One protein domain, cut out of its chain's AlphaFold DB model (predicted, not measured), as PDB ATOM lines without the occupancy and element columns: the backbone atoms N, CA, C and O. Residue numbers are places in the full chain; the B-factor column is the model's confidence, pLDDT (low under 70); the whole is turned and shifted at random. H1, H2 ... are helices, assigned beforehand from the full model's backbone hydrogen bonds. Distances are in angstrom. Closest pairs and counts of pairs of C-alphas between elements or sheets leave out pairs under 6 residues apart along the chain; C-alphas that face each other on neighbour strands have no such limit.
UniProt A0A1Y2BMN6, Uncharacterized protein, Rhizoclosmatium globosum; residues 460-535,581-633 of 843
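Overview. This is residues 460 to 535 and 581 to 633 of the 843 residues of an uncharacterized protein of Rhizoclosmatium globosum (UniProt A0A1Y2BMN6). This is an elongated two-lobed set of helices: in the tighter lobe H1, H2 and H3 gather round the short H5, and in the looser one H4, H6 and H7 lie with few contacts between them. H4 comes close to H5 between the lobes, and residues 621 to 633 trail on beyond H7 with no named element. The printed part has 129 residues with seven named helices, H1 to H7 in chain order, and no named strand; its class is all helix, with mostly crossed helix packing, the touching helices standing at wide angles. The whole is only just compact, close to loose, with a radius of gyration of the C-alphas of 16.7 A and spans of 53 by 32 by 22 A.

Along the chain. Find C-alpha 492 at (49.527, -22.127, -37.252); from there H3, residues 492 to 510, runs 26.4 A to C-alpha 510 at (31.557, -41.194, -40.206). Before it come H1, residues 461 to 468, and H2, residues 472 to 484, 18.5 A long. After it look for H4, residues 516 to 527, 16.9 A long. Beyond the cut are H5, residues 581 to 587, H6, residues 605 to 613, 12.1 A long, and H7, residues 616 to 620, which ends at C-alpha 620 at (11.213, -39.639, -24.384).

Arrangement. Start at H3, which touches H2 with residues 498 to 502 alone, at a steep tilt of 56 degrees, opposite ways; the closest C-alphas, of Met 498 and Ala 478, are 6.1 A apart. H3 also touches H5, with residues 499 to 503 alone, at a steep tilt of 67 degrees, the same way; the closest C-alphas are those of Tyr 503 and Ser 586, 5.1 A. H5 touches H1, about perpendicular at 74 degrees, with C-alphas 581 and 466 closest at 5.7 A. Moving outward, H4 and H5 are close but not clearly touching, with C-alphas 522 and 587 closest at 6.8 A. H4 and H6 only just touch, with 3 pairs of C-alphas within 8 A, the closest those of Thr 516 and Leu 612 at 7.1 A. H7 touches no helix; H4 and H7 are near each other. In each of the seven helices every O i to N i+4 pair is within hydrogen-bond range.

Size, cuts and confidence. The two C-alphas farthest apart, of Asp 487 and Gly 535, are 54.4 A apart. Residues 536 to 580 are not printed, and C-alphas 535 and 581 are 31.6 A apart across this cut. The link from H5 to H6, 17 residues, is long; within it residues 597 to 598 pair antiparallel with 601 to 602. Look also at residues 532 to 533, which pair antiparallel with 623 to 624. The mean pLDDT of the printed part is 78.8, and residues 529 to 535 and 616 to 633 are under 70.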
ATOM      1  N   SER A 460      57.034 -29.045 -35.420       79.19
ATOM      2  CA  SER A 460      57.295 -28.612 -34.044       79.19
ATOM      3  C   SER A 460      57.029 -29.733 -33.030       79.19
ATOM      4  O   SER A 460      56.215 -30.634 -33.259       79.19
ATOM      5  N   GLU A 461      57.670 -29.647 -31.862       81.69
ATOM      6  CA  GLU A 461      57.437 -30.569 -30.740       81.69
ATOM      7  C   GLU A 461      55.962 -30.579 -30.315       81.69
ATOM      8  O   GLU A 461      55.387 -31.622 -30.020       81.69
ATOM      9  N   SER A 462      55.307 -29.422 -30.362       83.69
ATOM     10  CA  SER A 462      53.901 -29.297 -29.991       83.69
ATOM     11  C   SER A 462      52.961 -29.916 -31.015       83.69
ATOM     12  O   SER A 462      51.983 -30.543 -30.619       83.69
ATOM     13  N   LEU A 463      53.257 -29.809 -32.315       86.00
ATOM     14  CA  LEU A 463      52.478 -30.523 -33.327       86.00
ATOM     15  C   LEU A 463      52.696 -32.037 -33.226       86.00
ATOM     16  O   LEU A 463      51.737 -32.800 -33.305       86.00
ATOM     17  N   THR A 464      53.932 -32.466 -32.962       86.56
ATOM     18  CA  THR A 464      54.250 -33.869 -32.654       86.56
ATOM     19  C   THR A 464      53.418 -34.356 -31.469       86.56
ATOM     20  O   THR A 464      52.757 -35.387 -31.561       86.56
ATOM     21  N   TYR A 465      53.377 -33.579 -30.383       87.56
ATOM     22  CA  TYR A 465      52.579 -33.890 -29.200       87.56
ATOM     23  C   TYR A 465      51.090 -34.039 -29.533       87.56
ATOM     24  O   TYR A 465      50.478 -35.016 -29.104       87.56
ATOM     25  N   ILE A 466      50.523 -33.105 -30.308       88.62
ATOM     26  CA  ILE A 466      49.118 -33.138 -30.739       88.62
ATOM     27  C   ILE A 466      48.820 -34.436 -31.500       88.62
ATOM     28  O   ILE A 466      47.847 -35.114 -31.185       88.62
ATOM     29  N   ILE A 467      49.654 -34.796 -32.480       89.50
ATOM     30  CA  ILE A 467      49.423 -35.965 -33.342       89.50
ATOM     31  C   ILE A 467      49.572 -37.274 -32.552       89.50
ATOM     32  O   ILE A 467      48.737 -38.165 -32.678       89.50
ATOM     33  N   VAL A 468      50.611 -37.391 -31.723       86.12
ATOM     34  CA  VAL A 468      50.922 -38.618 -30.965       86.12
ATOM     35  C   VAL A 468      49.913 -38.880 -29.849       86.12
ATOM     36  O   VAL A 468      49.589 -40.031 -29.568       86.12
ATOM     37  N   ASN A 469      49.395 -37.818 -29.229       87.38
ATOM     38  CA  ASN A 469      48.374 -37.899 -28.184       87.38
ATOM     39  C   ASN A 469      46.965 -37.684 -28.746       87.38
ATOM     40  O   ASN A 469      46.127 -37.024 -28.135       87.38
ATOM     41  N   SER A 470      46.724 -38.209 -29.942       88.94
ATOM     42  CA  SER A 470      45.403 -38.276 -30.554       88.94
ATOM     43  C   SER A 470      45.078 -39.708 -30.936       88.94
ATOM     44  O   SER A 470      45.973 -40.532 -31.152       88.94
ATOM     45  N   ARG A 471      43.785 -40.019 -31.053       87.44
ATOM     46  CA  ARG A 471      43.357 -41.356 -31.481       87.44
ATOM     47  C   ARG A 471      43.943 -41.734 -32.857       87.44
ATOM     48  O   ARG A 471      44.038 -40.867 -33.735       87.44
ATOM     49  N   PRO A 472      44.270 -43.019 -33.107       87.69
ATOM     50  CA  PRO A 472      44.967 -43.447 -34.321       87.69
ATOM     51  C   PRO A 472      44.408 -42.958 -35.646       87.69
ATOM     52  O   PRO A 472      45.168 -42.522 -36.506       87.69
ATOM     53  N   TRP A 473      43.089 -42.977 -35.814       85.62
ATOM     54  CA  TRP A 473      42.498 -42.517 -37.067       85.62
ATOM     55  C   TRP A 473      42.742 -41.019 -37.323       85.62
ATOM     56  O   TRP A 473      42.982 -40.622 -38.459       85.62
ATOM     57  N   PHE A 474      42.754 -40.196 -36.273       90.50
ATOM     58  CA  PHE A 474      42.958 -38.750 -36.394       90.50
ATOM     59  C   PHE A 474      44.422 -38.433 -36.685       90.50
ATOM     60  O   PHE A 474      44.709 -37.578 -37.517       90.50
ATOM     61  N   ALA A 475      45.344 -39.163 -36.056       90.25
ATOM     62  CA  ALA A 475      46.766 -39.044 -36.345       90.25
ATOM     63  C   ALA A 475      47.096 -39.437 -37.794       90.25
ATOM     64  O   ALA A 475      47.891 -38.764 -38.440       90.25
ATOM     65  N   VAL A 476      46.461 -40.486 -38.330       86.50
ATOM     66  CA  VAL A 476      46.635 -40.884 -39.738       86.50
ATOM     67  C   VAL A 476      46.151 -39.787 -40.686       86.50
ATOM     68  O   VAL A 476      46.902 -39.403 -41.576       86.50
ATOM     69  N   LEU A 477      44.960 -39.227 -40.455       89.88
ATOM     70  CA  LEU A 477      44.432 -38.119 -41.262       89.88
ATOM     71  C   LEU A 477      45.314 -36.864 -41.176       89.88
ATOM     72  O   LEU A 477      45.556 -36.202 -42.183       89.88
ATOM     73  N   ALA A 478      45.826 -36.549 -39.981       91.81
ATOM     74  CA  ALA A 478      46.793 -35.471 -39.795       91.81
ATOM     75  C   ALA A 478      48.051 -35.712 -40.638       91.81
ATOM     76  O   ALA A 478      48.532 -34.802 -41.311       91.81
ATOM     77  N   MET A 479      48.557 -36.948 -40.653       88.19
ATOM     78  CA  MET A 479      49.714 -37.296 -41.469       88.19
ATOM     79  C   MET A 479      49.438 -37.207 -42.955       88.19
ATOM     80  O   MET A 479      50.263 -36.630 -43.651       88.19
ATOM     81  N   GLU A 480      48.319 -37.743 -43.439       88.56
ATOM     82  CA  GLU A 480      47.910 -37.634 -44.845       88.56
ATOM     83  C   GLU A 480      47.914 -36.173 -45.299       88.56
ATOM     84  O   GLU A 480      48.582 -35.839 -46.278       88.56
ATOM     85  N   PHE A 481      47.306 -35.289 -44.504       91.31
ATOM     86  CA  PHE A 481      47.333 -33.853 -44.753       91.31
ATOM     87  C   PHE A 481      48.763 -33.291 -44.812       91.31
ATOM     88  O   PHE A 481      49.091 -32.533 -45.725       91.31
ATOM     89  N   LEU A 482      49.644 -33.665 -43.878       89.44
ATOM     90  CA  LEU A 482      51.043 -33.220 -43.898       89.44
ATOM     91  C   LEU A 482      51.811 -33.747 -45.119       89.44
ATOM     92  O   LEU A 482      52.626 -33.010 -45.671       89.44
ATOM     93  N   LYS A 483      51.550 -34.980 -45.581       87.38
ATOM     94  CA  LYS A 483      52.206 -35.535 -46.782       87.38
ATOM     95  C   LYS A 483      51.794 -34.773 -48.035       87.38
ATOM     96  O   LYS A 483      52.646 -34.464 -48.860       87.38
ATOM     97  N   GLU A 484      50.507 -34.456 -48.157       88.56
ATOM     98  CA  GLU A 484      49.959 -33.689 -49.283       88.56
ATOM     99  C   GLU A 484      50.463 -32.238 -49.319       88.56
ATOM    100  O   GLU A 484      50.430 -31.601 -50.367       88.56
ATOM    101  N   ASN A 485      50.959 -31.723 -48.189       87.25
ATOM    102  CA  ASN A 485      51.409 -30.341 -48.037       87.25
ATOM    103  C   ASN A 485      52.890 -30.242 -47.616       87.25
ATOM    104  O   ASN A 485      53.289 -29.236 -47.033       87.25
ATOM    105  N   ALA A 486      53.704 -31.263 -47.906       80.12
ATOM    106  CA  ALA A 486      55.083 -31.375 -47.415       80.12
ATOM    107  C   ALA A 486      55.995 -30.197 -47.815       80.12
ATOM    108  O   ALA A 486      56.913 -29.855 -47.073       80.12
ATOM    109  N   ASP A 487      55.713 -29.556 -48.953       77.19
ATOM    110  CA  ASP A 487      56.479 -28.414 -49.472       77.19
ATOM    111  C   ASP A 487      56.055 -27.060 -48.867       77.19
ATOM    112  O   ASP A 487      56.629 -26.019 -49.190       77.19
ATOM    113  N   THR A 488      55.027 -27.040 -48.012       77.44
ATOM    114  CA  THR A 488      54.505 -25.810 -47.399       77.44
ATOM    115  C   THR A 488      55.151 -25.558 -46.040       77.44
ATOM    116  O   THR A 488      55.324 -26.472 -45.237       77.44
ATOM    117  N   GLU A 489      55.472 -24.295 -45.749       77.25
ATOM    118  CA  GLU A 489      55.974 -23.900 -44.434       77.25
ATOM    119  C   GLU A 489      54.948 -24.214 -43.335       77.25
ATOM    120  O   GLU A 489      53.793 -23.767 -43.372       77.25
ATOM    121  N   LEU A 490      55.388 -24.963 -42.322       77.69
ATOM    122  CA  LEU A 490      54.541 -25.319 -41.198       77.69
ATOM    123  C   LEU A 490      54.296 -24.099 -40.300       77.69
ATOM    124  O   LEU A 490      55.145 -23.698 -39.507       77.69
ATOM    125  N   CYS A 491      53.085 -23.558 -40.377       82.88
ATOM    126  CA  CYS A 491      52.612 -22.452 -39.547       82.88
ATOM    127  C   CYS A 491      51.267 -22.784 -38.882       82.88
ATOM    128  O   CYS A 491      50.604 -23.766 -39.222       82.88
ATOM    129  N   ILE A 492      50.813 -21.939 -37.952       86.62
ATOM    130  CA  ILE A 492      49.527 -22.127 -37.252       86.62
ATOM    131  C   ILE A 492      48.345 -22.190 -38.234       86.62
ATOM    132  O   ILE A 492      47.416 -22.973 -38.040       86.62
ATOM    133  N   ALA A 493      48.394 -21.436 -39.337       87.44
ATOM    134  CA  ALA A 493      47.369 -21.507 -40.376       87.44
ATOM    135  C   ALA A 493      47.284 -22.906 -41.015       87.44
ATOM    136  O   ALA A 493      46.191 -23.384 -41.312       87.44
ATOM    137  N   MET A 494      48.417 -23.593 -41.174       87.69
ATOM    138  CA  MET A 494      48.456 -24.968 -41.671       87.69
ATOM    139  C   MET A 494      47.873 -25.959 -40.656       87.69
ATOM    140  O   MET A 494      47.160 -26.880 -41.048       87.69
ATOM    141  N   VAL A 495      48.083 -25.731 -39.355       89.00
ATOM    142  CA  VAL A 495      47.451 -26.527 -38.286       89.00
ATOM    143  C   VAL A 495      45.928 -26.347 -38.291       89.00
ATOM    144  O   VAL A 495      45.205 -27.336 -38.215       89.00
ATOM    145  N   ASN A 496      45.424 -25.118 -38.453       91.25
ATOM    146  CA  ASN A 496      43.982 -24.867 -38.587       91.25
ATOM    147  C   ASN A 496      43.380 -25.612 -39.797       91.25
ATOM    148  O   ASN A 496      42.341 -26.258 -39.659       91.25
ATOM    149  N   LYS A 497      44.064 -25.610 -40.948       92.38
ATOM    150  CA  LYS A 497      43.639 -26.372 -42.136       92.38
ATOM    151  C   LYS A 497      43.648 -27.882 -41.906       92.38
ATOM    152  O   LYS A 497      42.723 -28.564 -42.339       92.38
ATOM    153  N   MET A 498      44.651 -28.400 -41.197       92.75
ATOM    154  CA  MET A 498      44.727 -29.814 -40.818       92.75
ATOM    155  C   MET A 498      43.546 -30.215 -39.922       92.75
ATOM    156  O   MET A 498      42.903 -31.235 -40.161       92.75
ATOM    157  N   ILE A 499      43.213 -29.393 -38.922       93.44
ATOM    158  CA  ILE A 499      42.047 -29.602 -38.050       93.44
ATOM    159  C   ILE A 499      40.757 -29.624 -38.884       93.44
ATOM    160  O   ILE A 499      39.922 -30.514 -38.720       93.44
ATOM    161  N   SER A 500      40.615 -28.695 -39.832       92.75
ATOM    162  CA  SER A 500      39.473 -28.659 -40.748       92.75
ATOM    163  C   SER A 500      39.400 -29.893 -41.647       92.75
ATOM    164  O   SER A 500      38.319 -30.451 -41.820       92.75
ATOM    165  N   TYR A 501      40.531 -30.370 -42.172       93.69
ATOM    166  CA  TYR A 501      40.607 -31.603 -42.960       93.69
ATOM    167  C   TYR A 501      40.078 -32.809 -42.169       93.69
ATOM    168  O   TYR A 501      39.215 -33.547 -42.654       93.69
ATOM    169  N   ILE A 502      40.514 -32.958 -40.914       92.81
ATOM    170  CA  ILE A 502      40.045 -34.021 -40.014       92.81
ATOM    171  C   ILE A 502      38.542 -33.873 -39.741       92.81
ATOM    172  O   ILE A 502      37.796 -34.847 -39.843       92.81
ATOM    173  N   TYR A 503      38.065 -32.660 -39.452       91.12
ATOM    174  CA  TYR A 503      36.640 -32.386 -39.261       91.12
ATOM    175  C   TYR A 503      35.791 -32.794 -40.476       91.12
ATOM    176  O   TYR A 503      34.765 -33.465 -40.322       91.12
ATOM    177  N   PHE A 504      36.224 -32.456 -41.694       88.69
ATOM    178  CA  PHE A 504      35.514 -32.859 -42.907       88.69
ATOM    179  C   PHE A 504      35.501 -34.378 -43.081       88.69
ATOM    180  O   PHE A 504      34.453 -34.930 -43.428       88.69
ATOM    181  N   ALA A 505      36.600 -35.072 -42.777       87.94
ATOM    182  CA  ALA A 505      36.632 -36.533 -42.773       87.94
ATOM    183  C   ALA A 505      35.639 -37.127 -41.754       87.94
ATOM    184  O   ALA A 505      34.920 -38.072 -42.082       87.94
ATOM    185  N   ILE A 506      35.501 -36.544 -40.555       84.31
ATOM    186  CA  ILE A 506      34.492 -36.966 -39.564       84.31
ATOM    187  C   ILE A 506      33.074 -36.858 -40.138       84.31
ATOM    188  O   ILE A 506      32.293 -37.811 -40.061       84.31
ATOM    189  N   ILE A 507      32.721 -35.715 -40.726       82.00
ATOM    190  CA  ILE A 507      31.361 -35.483 -41.232       82.00
ATOM    191  C   ILE A 507      31.050 -36.365 -42.439       82.00
ATOM    192  O   ILE A 507      29.960 -36.937 -42.527       82.00
ATOM    193  N   THR A 508      31.995 -36.483 -43.366       80.94
ATOM    194  CA  THR A 508      31.772 -37.154 -44.652       80.94
ATOM    195  C   THR A 508      31.947 -38.664 -44.581       80.94
ATOM    196  O   THR A 508      31.219 -39.366 -45.269       80.94
ATOM    197  N   GLN A 509      32.860 -39.176 -43.751       78.25
ATOM    198  CA  GLN A 509      33.153 -40.613 -43.685       78.25
ATOM    199  C   GLN A 509      32.455 -41.312 -42.514       78.25
ATOM    200  O   GLN A 509      32.172 -42.506 -42.596       78.25
ATOM    201  N   LYS A 510      32.195 -40.607 -41.401       74.44
ATOM    202  CA  LYS A 510      31.557 -41.194 -40.206       74.44
ATOM    203  C   LYS A 510      30.134 -40.707 -39.968       74.44
ATOM    204  O   LYS A 510      29.438 -41.309 -39.154       74.44
ATOM    205  N   HIS A 511      29.707 -39.628 -40.631       75.88
ATOM    206  CA  HIS A 511      28.360 -39.052 -40.512       75.88
ATOM    207  C   HIS A 511      27.920 -38.799 -39.063       75.88
ATOM    208  O   HIS A 511      26.731 -38.767 -38.745       75.88
ATOM    209  N   THR A 512      28.885 -38.603 -38.163       72.88
ATOM    210  CA  THR A 512      28.662 -38.640 -36.717       72.88
ATOM    211  C   THR A 512      27.701 -37.547 -36.260       72.88
ATOM    212  O   THR A 512      26.875 -37.784 -35.387       72.88
ATOM    213  N   LEU A 513      27.755 -36.371 -36.891       78.44
ATOM    214  CA  LEU A 513      26.909 -35.217 -36.568       78.44
ATOM    215  C   LEU A 513      25.558 -35.208 -37.310       78.44
ATOM    216  O   LEU A 513      24.783 -34.269 -37.142       78.44
ATOM    217  N   HIS A 514      25.248 -36.231 -38.120       79.31
ATOM    218  CA  HIS A 514      23.954 -36.331 -38.810       79.31
ATOM    219  C   HIS A 514      22.832 -36.831 -37.886       79.31
ATOM    220  O   HIS A 514      21.657 -36.599 -38.165       79.31
ATOM    221  N   SER A 515      23.172 -37.495 -36.775       76.56
ATOM    222  CA  SER A 515      22.201 -37.970 -35.788       76.56
ATOM    223  C   SER A 515      21.992 -36.956 -34.657       76.56
ATOM    224  O   SER A 515      22.871 -36.163 -34.315       76.56
ATOM    225  N   THR A 516      20.817 -36.984 -34.025       77.44
ATOM    226  CA  THR A 516      20.533 -36.186 -32.817       77.44
ATOM    227  C   THR A 516      21.478 -36.538 -31.668       77.44
ATOM    228  O   THR A 516      21.930 -35.644 -30.958       77.44
ATOM    229  N   VAL A 517      21.847 -37.813 -31.534       74.62
ATOM    230  CA  VAL A 517      22.782 -38.276 -30.501       74.62
ATOM    231  C   VAL A 517      24.180 -37.687 -30.713       74.62
ATOM    232  O   VAL A 517      24.794 -37.243 -29.749       74.62
ATOM    233  N   GLY A 518      24.657 -37.559 -31.956       77.62
ATOM    234  CA  GLY A 518      25.980 -36.974 -32.216       77.62
ATOM    235  C   GLY A 518      26.042 -35.480 -32.037       77.62
ATOM    236  O   GLY A 518      27.015 -34.954 -31.497       77.62
ATOM    237  N   ARG A 519      24.955 -34.807 -32.394       82.81
ATOM    238  CA  ARG A 519      24.744 -33.399 -32.068       82.81
ATOM    239  C   ARG A 519      24.760 -33.154 -30.555       82.81
ATOM    240  O   ARG A 519      25.399 -32.219 -30.079       82.81
ATOM    241  N   LEU A 520      24.139 -34.047 -29.788       80.56
ATOM    242  CA  LEU A 520      24.175 -34.014 -28.328       80.56
ATOM    243  C   LEU A 520      25.562 -34.358 -27.758       80.56
ATOM    244  O   LEU A 520      26.004 -33.721 -26.804       80.56
ATOM    245  N   GLY A 521      26.278 -35.311 -28.355       80.50
ATOM    246  CA  GLY A 521      27.654 -35.644 -27.983       80.50
ATOM    247  C   GLY A 521      28.594 -34.445 -28.126       80.50
ATOM    248  O   GLY A 521      29.354 -34.159 -27.204       80.50
ATOM    249  N   GLN A 522      28.482 -33.683 -29.221       86.38
ATOM    250  CA  GLN A 522      29.238 -32.438 -29.403       86.38
ATOM    251  C   GLN A 522      28.915 -31.414 -28.302       86.38
ATOM    252  O   GLN A 522      29.829 -30.803 -27.757       86.38
ATOM    253  N   LEU A 523      27.639 -31.264 -27.921       85.69
ATOM    254  CA  LEU A 523      27.235 -30.398 -26.806       85.69
ATOM    255  C   LEU A 523      27.897 -30.818 -25.481       85.69
ATOM    256  O   LEU A 523      28.430 -29.975 -24.761       85.69
ATOM    257  N   CYS A 524      27.891 -32.114 -25.173       80.75
ATOM    258  CA  CYS A 524      28.465 -32.645 -23.934       80.75
ATOM    259  C   CYS A 524      29.984 -32.475 -23.879       80.75
ATOM    260  O   CYS A 524      30.526 -32.122 -22.833       80.75
ATOM    261  N   MET A 525      30.663 -32.646 -25.018       84.50
ATOM    262  CA  MET A 525      32.103 -32.427 -25.132       84.50
ATOM    263  C   MET A 525      32.484 -30.984 -24.763       84.50
ATOM    264  O   MET A 525      33.422 -30.781 -23.997       84.50
ATOM    265  N   PHE A 526      31.726 -29.982 -25.231       86.88
ATOM    266  CA  PHE A 526      31.955 -28.583 -24.843       86.88
ATOM    267  C   PHE A 526      31.774 -28.353 -23.348       86.88
ATOM    268  O   PHE A 526      32.518 -27.581 -22.757       86.88
ATOM    269  N   LEU A 527      30.770 -28.984 -22.741       79.75
ATOM    270  CA  LEU A 527      30.459 -28.802 -21.326       79.75
ATOM    271  C   LEU A 527      31.386 -29.601 -20.400       79.75
ATOM    272  O   LEU A 527      31.307 -29.421 -19.182       79.75
ATOM    273  N   GLY A 528      32.223 -30.484 -20.955       74.12
ATOM    274  CA  GLY A 528      32.976 -31.464 -20.182       74.12
ATOM    275  C   GLY A 528      32.050 -32.384 -19.385       74.12
ATOM    276  O   GLY A 528      32.383 -32.764 -18.266       74.12
ATOM    277  N   THR A 529      30.853 -32.677 -19.905       69.19
ATOM    278  CA  THR A 529      29.853 -33.534 -19.254       69.19
ATOM    279  C   THR A 529      29.772 -34.891 -19.945       69.19
ATOM    280  O   THR A 529      30.301 -35.107 -21.036       69.19
ATOM    281  N   SER A 530      29.134 -35.853 -19.286       60.84
ATOM    282  CA  SER A 530      28.910 -37.192 -19.829       60.84
ATOM    283  C   SER A 530      27.450 -37.530 -19.630       60.84
ATOM    284  O   SER A 530      26.951 -37.398 -18.520       60.84
ATOM    285  N   LEU A 531      26.765 -37.935 -20.694       56.84
ATOM    286  CA  LEU A 531      25.340 -38.241 -20.611       56.84
ATOM    287  C   LEU A 531      25.115 -39.471 -19.751       56.84
ATOM    288  O   LEU A 531      25.781 -40.480 -19.954       56.84
ATOM    289  N   VAL A 532      24.112 -39.423 -18.884       54.69
ATOM    290  CA  VAL A 532      23.557 -40.611 -18.235       54.69
ATOM    291  C   VAL A 532      22.061 -40.639 -18.547       54.69
ATOM    292  O   VAL A 532      21.351 -39.667 -18.295       54.69
ATOM    293  N   GLU A 533      21.574 -41.721 -19.156       52.69
ATOM    294  CA  GLU A 533      20.137 -42.003 -19.239       52.69
ATOM    295  C   GLU A 533      19.649 -42.319 -17.827       52.69
ATOM    296  O   GLU A 533      20.249 -43.140 -17.120       52.69
ATOM    297  N   PHE A 534      18.576 -41.655 -17.403       43.47
ATOM    298  CA  PHE A 534      17.940 -41.934 -16.123       43.47
ATOM    299  C   PHE A 534      17.553 -43.423 -16.067       43.47
ATOM    300  O   PHE A 534      16.681 -43.859 -16.815       43.47
ATOM    301  N   GLY A 535      18.226 -44.214 -15.224       48.56
ATOM    302  CA  GLY A 535      18.004 -45.664 -15.140       48.56
ATOM    303  C   GLY A 535      19.141 -46.570 -15.634       48.56
ATOM    304  O   GLY A 535      18.985 -47.779 -15.521       48.56
ATOM    305  N   VAL A 581      43.850 -34.933 -28.259       90.12
ATOM    306  CA  VAL A 581      43.848 -33.491 -28.548       90.12
ATOM    307  C   VAL A 581      43.100 -33.143 -29.842       90.12
ATOM    308  O   VAL A 581      42.303 -32.198 -29.874       90.12
ATOM    309  N   LEU A 582      43.332 -33.897 -30.925       91.88
ATOM    310  CA  LEU A 582      42.703 -33.628 -32.220       91.88
ATOM    311  C   LEU A 582      41.193 -33.873 -32.194       91.88
ATOM    312  O   LEU A 582      40.489 -33.262 -33.000       91.88
ATOM    313  N   LEU A 583      40.674 -34.693 -31.273       90.31
ATOM    314  CA  LEU A 583      39.234 -34.815 -31.060       90.31
ATOM    315  C   LEU A 583      38.615 -33.471 -30.686       90.31
ATOM    316  O   LEU A 583      37.704 -32.991 -31.367       90.31
ATOM    317  N   PHE A 584      39.132 -32.870 -29.615       90.62
ATOM    318  CA  PHE A 584      38.616 -31.613 -29.090       90.62
ATOM    319  C   PHE A 584      38.805 -30.488 -30.104       90.62
ATOM    320  O   PHE A 584      37.845 -29.788 -30.418       90.62
ATOM    321  N   LEU A 585      39.996 -30.360 -30.696       90.88
ATOM    322  CA  LEU A 585      40.258 -29.319 -31.694       90.88
ATOM    323  C   LEU A 585      39.343 -29.431 -32.922       90.88
ATOM    324  O   LEU A 585      38.812 -28.421 -33.378       90.88
ATOM    325  N   SER A 586      39.106 -30.645 -33.430       91.50
ATOM    326  CA  SER A 586      38.288 -30.847 -34.635       91.50
ATOM    327  C   SER A 586      36.800 -30.622 -34.386       91.50
ATOM    328  O   SER A 586      36.094 -30.162 -35.277       91.50
ATOM    329  N   LEU A 587      36.290 -30.934 -33.191       90.00
ATOM    330  CA  LEU A 587      34.852 -30.867 -32.906       90.00
ATOM    331  C   LEU A 587      34.420 -29.632 -32.117       90.00
ATOM    332  O   LEU A 587      33.225 -29.334 -32.103       90.00
ATOM    333  N   MET A 588      35.343 -28.908 -31.476       89.75
ATOM    334  CA  MET A 588      35.046 -27.617 -30.838       89.75
ATOM    335  C   MET A 588      35.018 -26.450 -31.830       89.75
ATOM    336  O   MET A 588      34.605 -25.338 -31.492       89.75
ATOM    337  N   GLY A 589      35.377 -26.736 -33.076       83.81
ATOM    338  CA  GLY A 589      35.240 -25.850 -34.211       83.81
ATOM    339  C   GLY A 589      36.307 -24.763 -34.286       83.81
ATOM    340  O   GLY A 589      36.896 -24.344 -33.292       83.81
ATOM    341  N   THR A 590      36.530 -24.300 -35.508       81.88
ATOM    342  CA  THR A 590      37.441 -23.207 -35.857       81.88
ATOM    343  C   THR A 590      36.761 -22.266 -36.859       81.88
ATOM    344  O   THR A 590      35.594 -22.456 -37.212       81.88
ATOM    345  N   ALA A 591      37.488 -21.258 -37.349       78.75
ATOM    346  CA  ALA A 591      37.017 -20.373 -38.416       78.75
ATOM    347  C   ALA A 591      36.624 -21.126 -39.704       78.75
ATOM    348  O   ALA A 591      35.673 -20.741 -40.379       78.75
ATOM    349  N   GLU A 592      37.351 -22.192 -40.045       80.94
ATOM    350  CA  GLU A 592      37.178 -22.952 -41.292       80.94
ATOM    351  C   GLU A 592      36.273 -24.187 -41.123       80.94
ATOM    352  O   GLU A 592      35.712 -24.694 -42.094       80.94
ATOM    353  N   SER A 593      36.102 -24.659 -39.888       85.25
ATOM    354  CA  SER A 593      35.317 -25.846 -39.529       85.25
ATOM    355  C   SER A 593      34.367 -25.512 -38.373       85.25
ATOM    356  O   SER A 593      34.714 -25.708 -37.210       85.25
ATOM    357  N   PRO A 594      33.169 -24.962 -38.638       82.69
ATOM    358  CA  PRO A 594      32.285 -24.503 -37.573       82.69
ATOM    359  C   PRO A 594      31.706 -25.670 -36.759       82.69
ATOM    360  O   PRO A 594      31.276 -26.689 -37.306       82.69
ATOM    361  N   ALA A 595      31.634 -25.512 -35.438       89.00
ATOM    362  CA  ALA A 595      30.870 -26.416 -34.579       89.00
ATOM    363  C   ALA A 595      29.355 -26.171 -34.724       89.00
ATOM    364  O   ALA A 595      28.930 -25.119 -35.202       89.00
ATOM    365  N   PHE A 596      28.539 -27.138 -34.285       87.94
ATOM    366  CA  PHE A 596      27.075 -27.015 -34.218       87.94
ATOM    367  C   PHE A 596      26.399 -26.689 -35.563       87.94
ATOM    368  O   PHE A 596      25.568 -25.791 -35.690       87.94
ATOM    369  N   VAL A 597      26.748 -27.467 -36.586       84.94
ATOM    370  CA  VAL A 597      26.187 -27.373 -37.940       84.94
ATOM    371  C   VAL A 597      24.832 -28.088 -38.025       84.94
ATOM    372  O   VAL A 597      24.666 -29.193 -37.506       84.94
ATOM    373  N   LEU A 598      23.863 -27.484 -38.721       83.50
ATOM    374  CA  LEU A 598      22.579 -28.101 -39.079       83.50
ATOM    375  C   LEU A 598      22.433 -28.154 -40.596       83.50
ATOM    376  O   LEU A 598      22.592 -27.139 -41.269       83.50
ATOM    377  N   ASN A 599      22.099 -29.329 -41.139       80.00
ATOM    378  CA  ASN A 599      21.890 -29.537 -42.579       80.00
ATOM    379  C   ASN A 599      23.045 -28.983 -43.442       80.00
ATOM    380  O   ASN A 599      22.819 -28.342 -44.467       80.00
ATOM    381  N   GLY A 600      24.287 -29.180 -42.986       77.44
ATOM    382  CA  GLY A 600      25.491 -28.708 -43.676       77.44
ATOM    383  C   GLY A 600      25.739 -27.196 -43.607       77.44
ATOM    384  O   GLY A 600      26.607 -26.705 -44.322       77.44
ATOM    385  N   ARG A 601      25.003 -26.442 -42.778       80.81
ATOM    386  CA  ARG A 601      25.196 -24.996 -42.584       80.81
ATOM    387  C   ARG A 601      25.487 -24.633 -41.131       80.81
ATOM    388  O   ARG A 601      24.894 -25.196 -40.209       80.81
ATOM    389  N   GLN A 602      26.376 -23.662 -40.936       83.25
ATOM    390  CA  GLN A 602      26.564 -23.026 -39.636       83.25
ATOM    391  C   GLN A 602      25.297 -22.256 -39.258       83.25
ATOM    392  O   GLN A 602      24.728 -21.539 -40.080       83.25
ATOM    393  N   VAL A 603      24.876 -22.402 -38.007       88.06
ATOM    394  CA  VAL A 603      23.757 -21.665 -37.416       88.06
ATOM    395  C   VAL A 603      24.193 -21.095 -36.065       88.06
ATOM    396  O   VAL A 603      25.116 -21.638 -35.454       88.06
ATOM    397  N   PRO A 604      23.548 -20.029 -35.560       90.31
ATOM    398  CA  PRO A 604      23.767 -19.572 -34.191       90.31
ATOM    399  C   PRO A 604      23.560 -20.688 -33.163       90.31
ATOM    400  O   PRO A 604      22.591 -21.449 -33.253       90.31
ATOM    401  N   PHE A 605      24.429 -20.760 -32.152       91.44
ATOM    402  CA  PHE A 605      24.319 -21.787 -31.114       91.44
ATOM    403  C   PHE A 605      22.963 -21.779 -30.402       91.44
ATOM    404  O   PHE A 605      22.391 -22.839 -30.162       91.44
ATOM    405  N   TYR A 606      22.401 -20.609 -30.092       89.06
ATOM    406  CA  TYR A 606      21.106 -20.552 -29.414       89.06
ATOM    407  C   TYR A 606      19.972 -21.156 -30.260       89.06
ATOM    408  O   TYR A 606      19.113 -21.877 -29.738       89.06
ATOM    409  N   TYR A 607      19.997 -20.929 -31.578       88.94
ATOM    410  CA  TYR A 607      19.096 -21.592 -32.519       88.94
ATOM    411  C   TYR A 607      19.318 -23.111 -32.531       88.94
ATOM    412  O   TYR A 607      18.357 -23.878 -32.410       88.94
ATOM    413  N   TYR A 608      20.579 -23.543 -32.631       90.00
ATOM    414  CA  TYR A 608      20.960 -24.955 -32.600       90.00
ATOM    415  C   TYR A 608      20.446 -25.655 -31.341       90.00
ATOM    416  O   TYR A 608      19.763 -26.673 -31.434       90.00
ATOM    417  N   TYR A 609      20.712 -25.076 -30.169       87.62
ATOM    418  CA  TYR A 609      20.312 -25.604 -28.871       87.62
ATOM    419  C   TYR A 609      18.791 -25.768 -28.780       87.62
ATOM    420  O   TYR A 609      18.295 -26.838 -28.427       87.62
ATOM    421  N   LYS A 610      18.024 -24.749 -29.191       84.69
ATOM    422  CA  LYS A 610      16.557 -24.832 -29.256       84.69
ATOM    423  C   LYS A 610      16.060 -25.905 -30.217       84.69
ATOM    424  O   LYS A 610      15.036 -26.528 -29.941       84.69
ATOM    425  N   SER A 611      16.715 -26.077 -31.364       86.06
ATOM    426  CA  SER A 611      16.369 -27.120 -32.332       86.06
ATOM    427  C   SER A 611      16.625 -28.508 -31.747       86.06
ATOM    428  O   SER A 611      15.738 -29.356 -31.810       86.06
ATOM    429  N   LEU A 612      17.785 -28.698 -31.112       83.62
ATOM    430  CA  LEU A 612      18.172 -29.944 -30.465       83.62
ATOM    431  C   LEU A 612      17.174 -30.313 -29.363       83.62
ATOM    432  O   LEU A 612      16.545 -31.359 -29.455       83.62
ATOM    433  N   MET A 613      16.920 -29.416 -28.405       78.88
ATOM    434  CA  MET A 613      16.022 -29.667 -27.264       78.88
ATOM    435  C   MET A 613      14.549 -29.887 -27.649       78.88
ATOM    436  O   MET A 613      13.754 -30.368 -26.842       78.88
ATOM    437  N   LYS A 614      14.149 -29.549 -28.880       79.06
ATOM    438  CA  LYS A 614      12.801 -29.843 -29.388       79.06
ATOM    439  C   LYS A 614      12.638 -31.285 -29.870       79.06
ATOM    440  O   LYS A 614      11.485 -31.687 -30.029       79.06
ATOM    441  N   ASP A 615      13.712 -32.034 -30.103       74.50
ATOM    442  CA  ASP A 615      13.661 -33.393 -30.651       74.50
ATOM    443  C   ASP A 615      12.895 -34.360 -29.724       74.50
ATOM    444  O   ASP A 615      13.110 -34.387 -28.512       74.50
ATOM    445  N   PHE A 616      11.974 -35.143 -30.296       58.00
ATOM    446  CA  PHE A 616      11.123 -36.092 -29.571       58.00
ATOM    447  C   PHE A 616      11.940 -37.154 -28.824       58.00
ATOM    448  O   PHE A 616      11.577 -37.509 -27.704       58.00
ATOM    449  N   LEU A 617      13.067 -37.600 -29.392       62.22
ATOM    450  CA  LEU A 617      13.931 -38.616 -28.779       62.22
ATOM    451  C   LEU A 617      14.546 -38.147 -27.454       62.22
ATOM    452  O   LEU A 617      14.725 -38.947 -26.541       62.22
ATOM    453  N   LEU A 618      14.840 -36.849 -27.328       64.44
ATOM    454  CA  LEU A 618      15.360 -36.259 -26.088       64.44
ATOM    455  C   LEU A 618      14.264 -36.023 -25.047       64.44
ATOM    456  O   LEU A 618      14.565 -35.830 -23.877       64.44
ATOM    457  N   ARG A 619      12.991 -35.989 -25.459       61.72
ATOM    458  CA  ARG A 619      11.861 -35.871 -24.527       61.72
ATOM    459  C   ARG A 619      11.446 -37.226 -23.977       61.72
ATOM    460  O   ARG A 619      11.002 -37.298 -22.836       61.72
ATOM    461  N   SER A 620      11.543 -38.275 -24.796       53.91
ATOM    462  CA  SER A 620      11.213 -39.639 -24.384       53.91
ATOM    463  C   SER A 620      12.300 -40.256 -23.505       53.91
ATOM    464  O   SER A 620      11.980 -41.018 -22.596       53.91
ATOM    465  N   LYS A 621      13.568 -39.905 -23.737       55.50
ATOM    466  CA  LYS A 621      14.698 -40.280 -22.885       55.50
ATOM    467  C   LYS A 621      14.935 -39.154 -21.886       55.50
ATOM    468  O   LYS A 621      15.268 -38.053 -22.298       55.50
ATOM    469  N   GLN A 622      14.754 -39.381 -20.587       57.38
ATOM    470  CA  GLN A 622      15.139 -38.397 -19.569       57.38
ATOM    471  C   GLN A 622      16.672 -38.287 -19.549       57.38
ATOM    472  O   GLN A 622      17.351 -39.026 -18.838       57.38
ATOM    473  N   ILE A 623      17.219 -37.428 -20.410       55.16
ATOM    474  CA  ILE A 623      18.659 -37.223 -20.540       55.16
ATOM    475  C   ILE A 623      19.113 -36.223 -19.488       55.16
ATOM    476  O   ILE A 623      18.720 -35.056 -19.524       55.16
ATOM    477  N   ASP A 624      19.987 -36.676 -18.596       55.94
ATOM    478  CA  ASP A 624      20.676 -35.801 -17.663       55.94
ATOM    479  C   ASP A 624      21.973 -35.268 -18.299       55.94
ATOM    480  O   ASP A 624      22.847 -36.039 -18.705       55.94
ATOM    481  N   LEU A 625      22.087 -33.939 -18.410       56.16
ATOM    482  CA  LEU A 625      23.293 -33.241 -18.882       56.16
ATOM    483  C   LEU A 625      24.324 -33.014 -17.765       56.16
ATOM    484  O   LEU A 625      25.281 -32.258 -17.956       56.16
ATOM    485  N   ASN A 626      24.145 -33.638 -16.602       51.16
ATOM    486  CA  ASN A 626      25.145 -33.660 -15.545       51.16
ATOM    487  C   ASN A 626      26.435 -34.373 -15.990       51.16
ATOM    488  O   ASN A 626      26.495 -35.082 -16.989       51.16
ATOM    489  N   ASN A 627      27.521 -34.157 -15.253       48.78
ATOM    490  CA  ASN A 627      28.780 -34.860 -15.472       48.78
ATOM    491  C   ASN A 627      28.778 -36.156 -14.639       48.78
ATOM    492  O   ASN A 627      28.677 -36.088 -13.418       48.78
ATOM    493  N   ALA A 628      28.936 -37.327 -15.267       41.88
ATOM    494  CA  ALA A 628      28.982 -38.622 -14.572       41.88
ATOM    495  C   ALA A 628      30.132 -38.764 -13.539       41.88
ATOM    496  O   ALA A 628      30.126 -39.702 -12.737       41.88
ATOM    497  N   GLY A 629      31.107 -37.845 -13.549       39.00
ATOM    498  CA  GLY A 629      32.235 -37.746 -12.620       39.00
ATOM    499  C   GLY A 629      32.262 -36.494 -11.725       39.00
ATOM    500  O   GLY A 629      33.237 -36.317 -10.998       39.00
ATOM    501  N   GLN A 630      31.242 -35.621 -11.738       41.22
ATOM    502  CA  GLN A 630      31.164 -34.451 -10.841       41.22
ATOM    503  C   GLN A 630      29.763 -34.305 -10.233       41.22
ATOM    504  O   GLN A 630      28.760 -34.546 -10.899       41.22
ATOM    505  N   ASN A 631      29.679 -33.876  -8.969       37.44
ATOM    506  CA  ASN A 631      28.396 -33.645  -8.298       37.44
ATOM    507  C   ASN A 631      27.549 -32.633  -9.087       37.44
ATOM    508  O   ASN A 631      28.014 -31.532  -9.386       37.44
ATOM    509  N   GLY A 632      26.316 -33.033  -9.412       41.12
ATOM    510  CA  GLY A 632      25.390 -32.307 -10.276       41.12
ATOM    511  C   GLY A 632      25.261 -30.830  -9.911       41.12
ATOM    512  O   GLY A 632      24.764 -30.448  -8.847       41.12
ATOM    513  N   ASN A 633      25.688 -29.974 -10.831       43.56
ATOM    514  CA  ASN A 633      25.176 -28.622 -10.898       43.56
ATOM    515  C   ASN A 633      24.077 -28.653 -11.946       43.56
ATOM    516  O   ASN A 633      24.384 -28.817 -13.121       43.56
TER     517      ASN A 633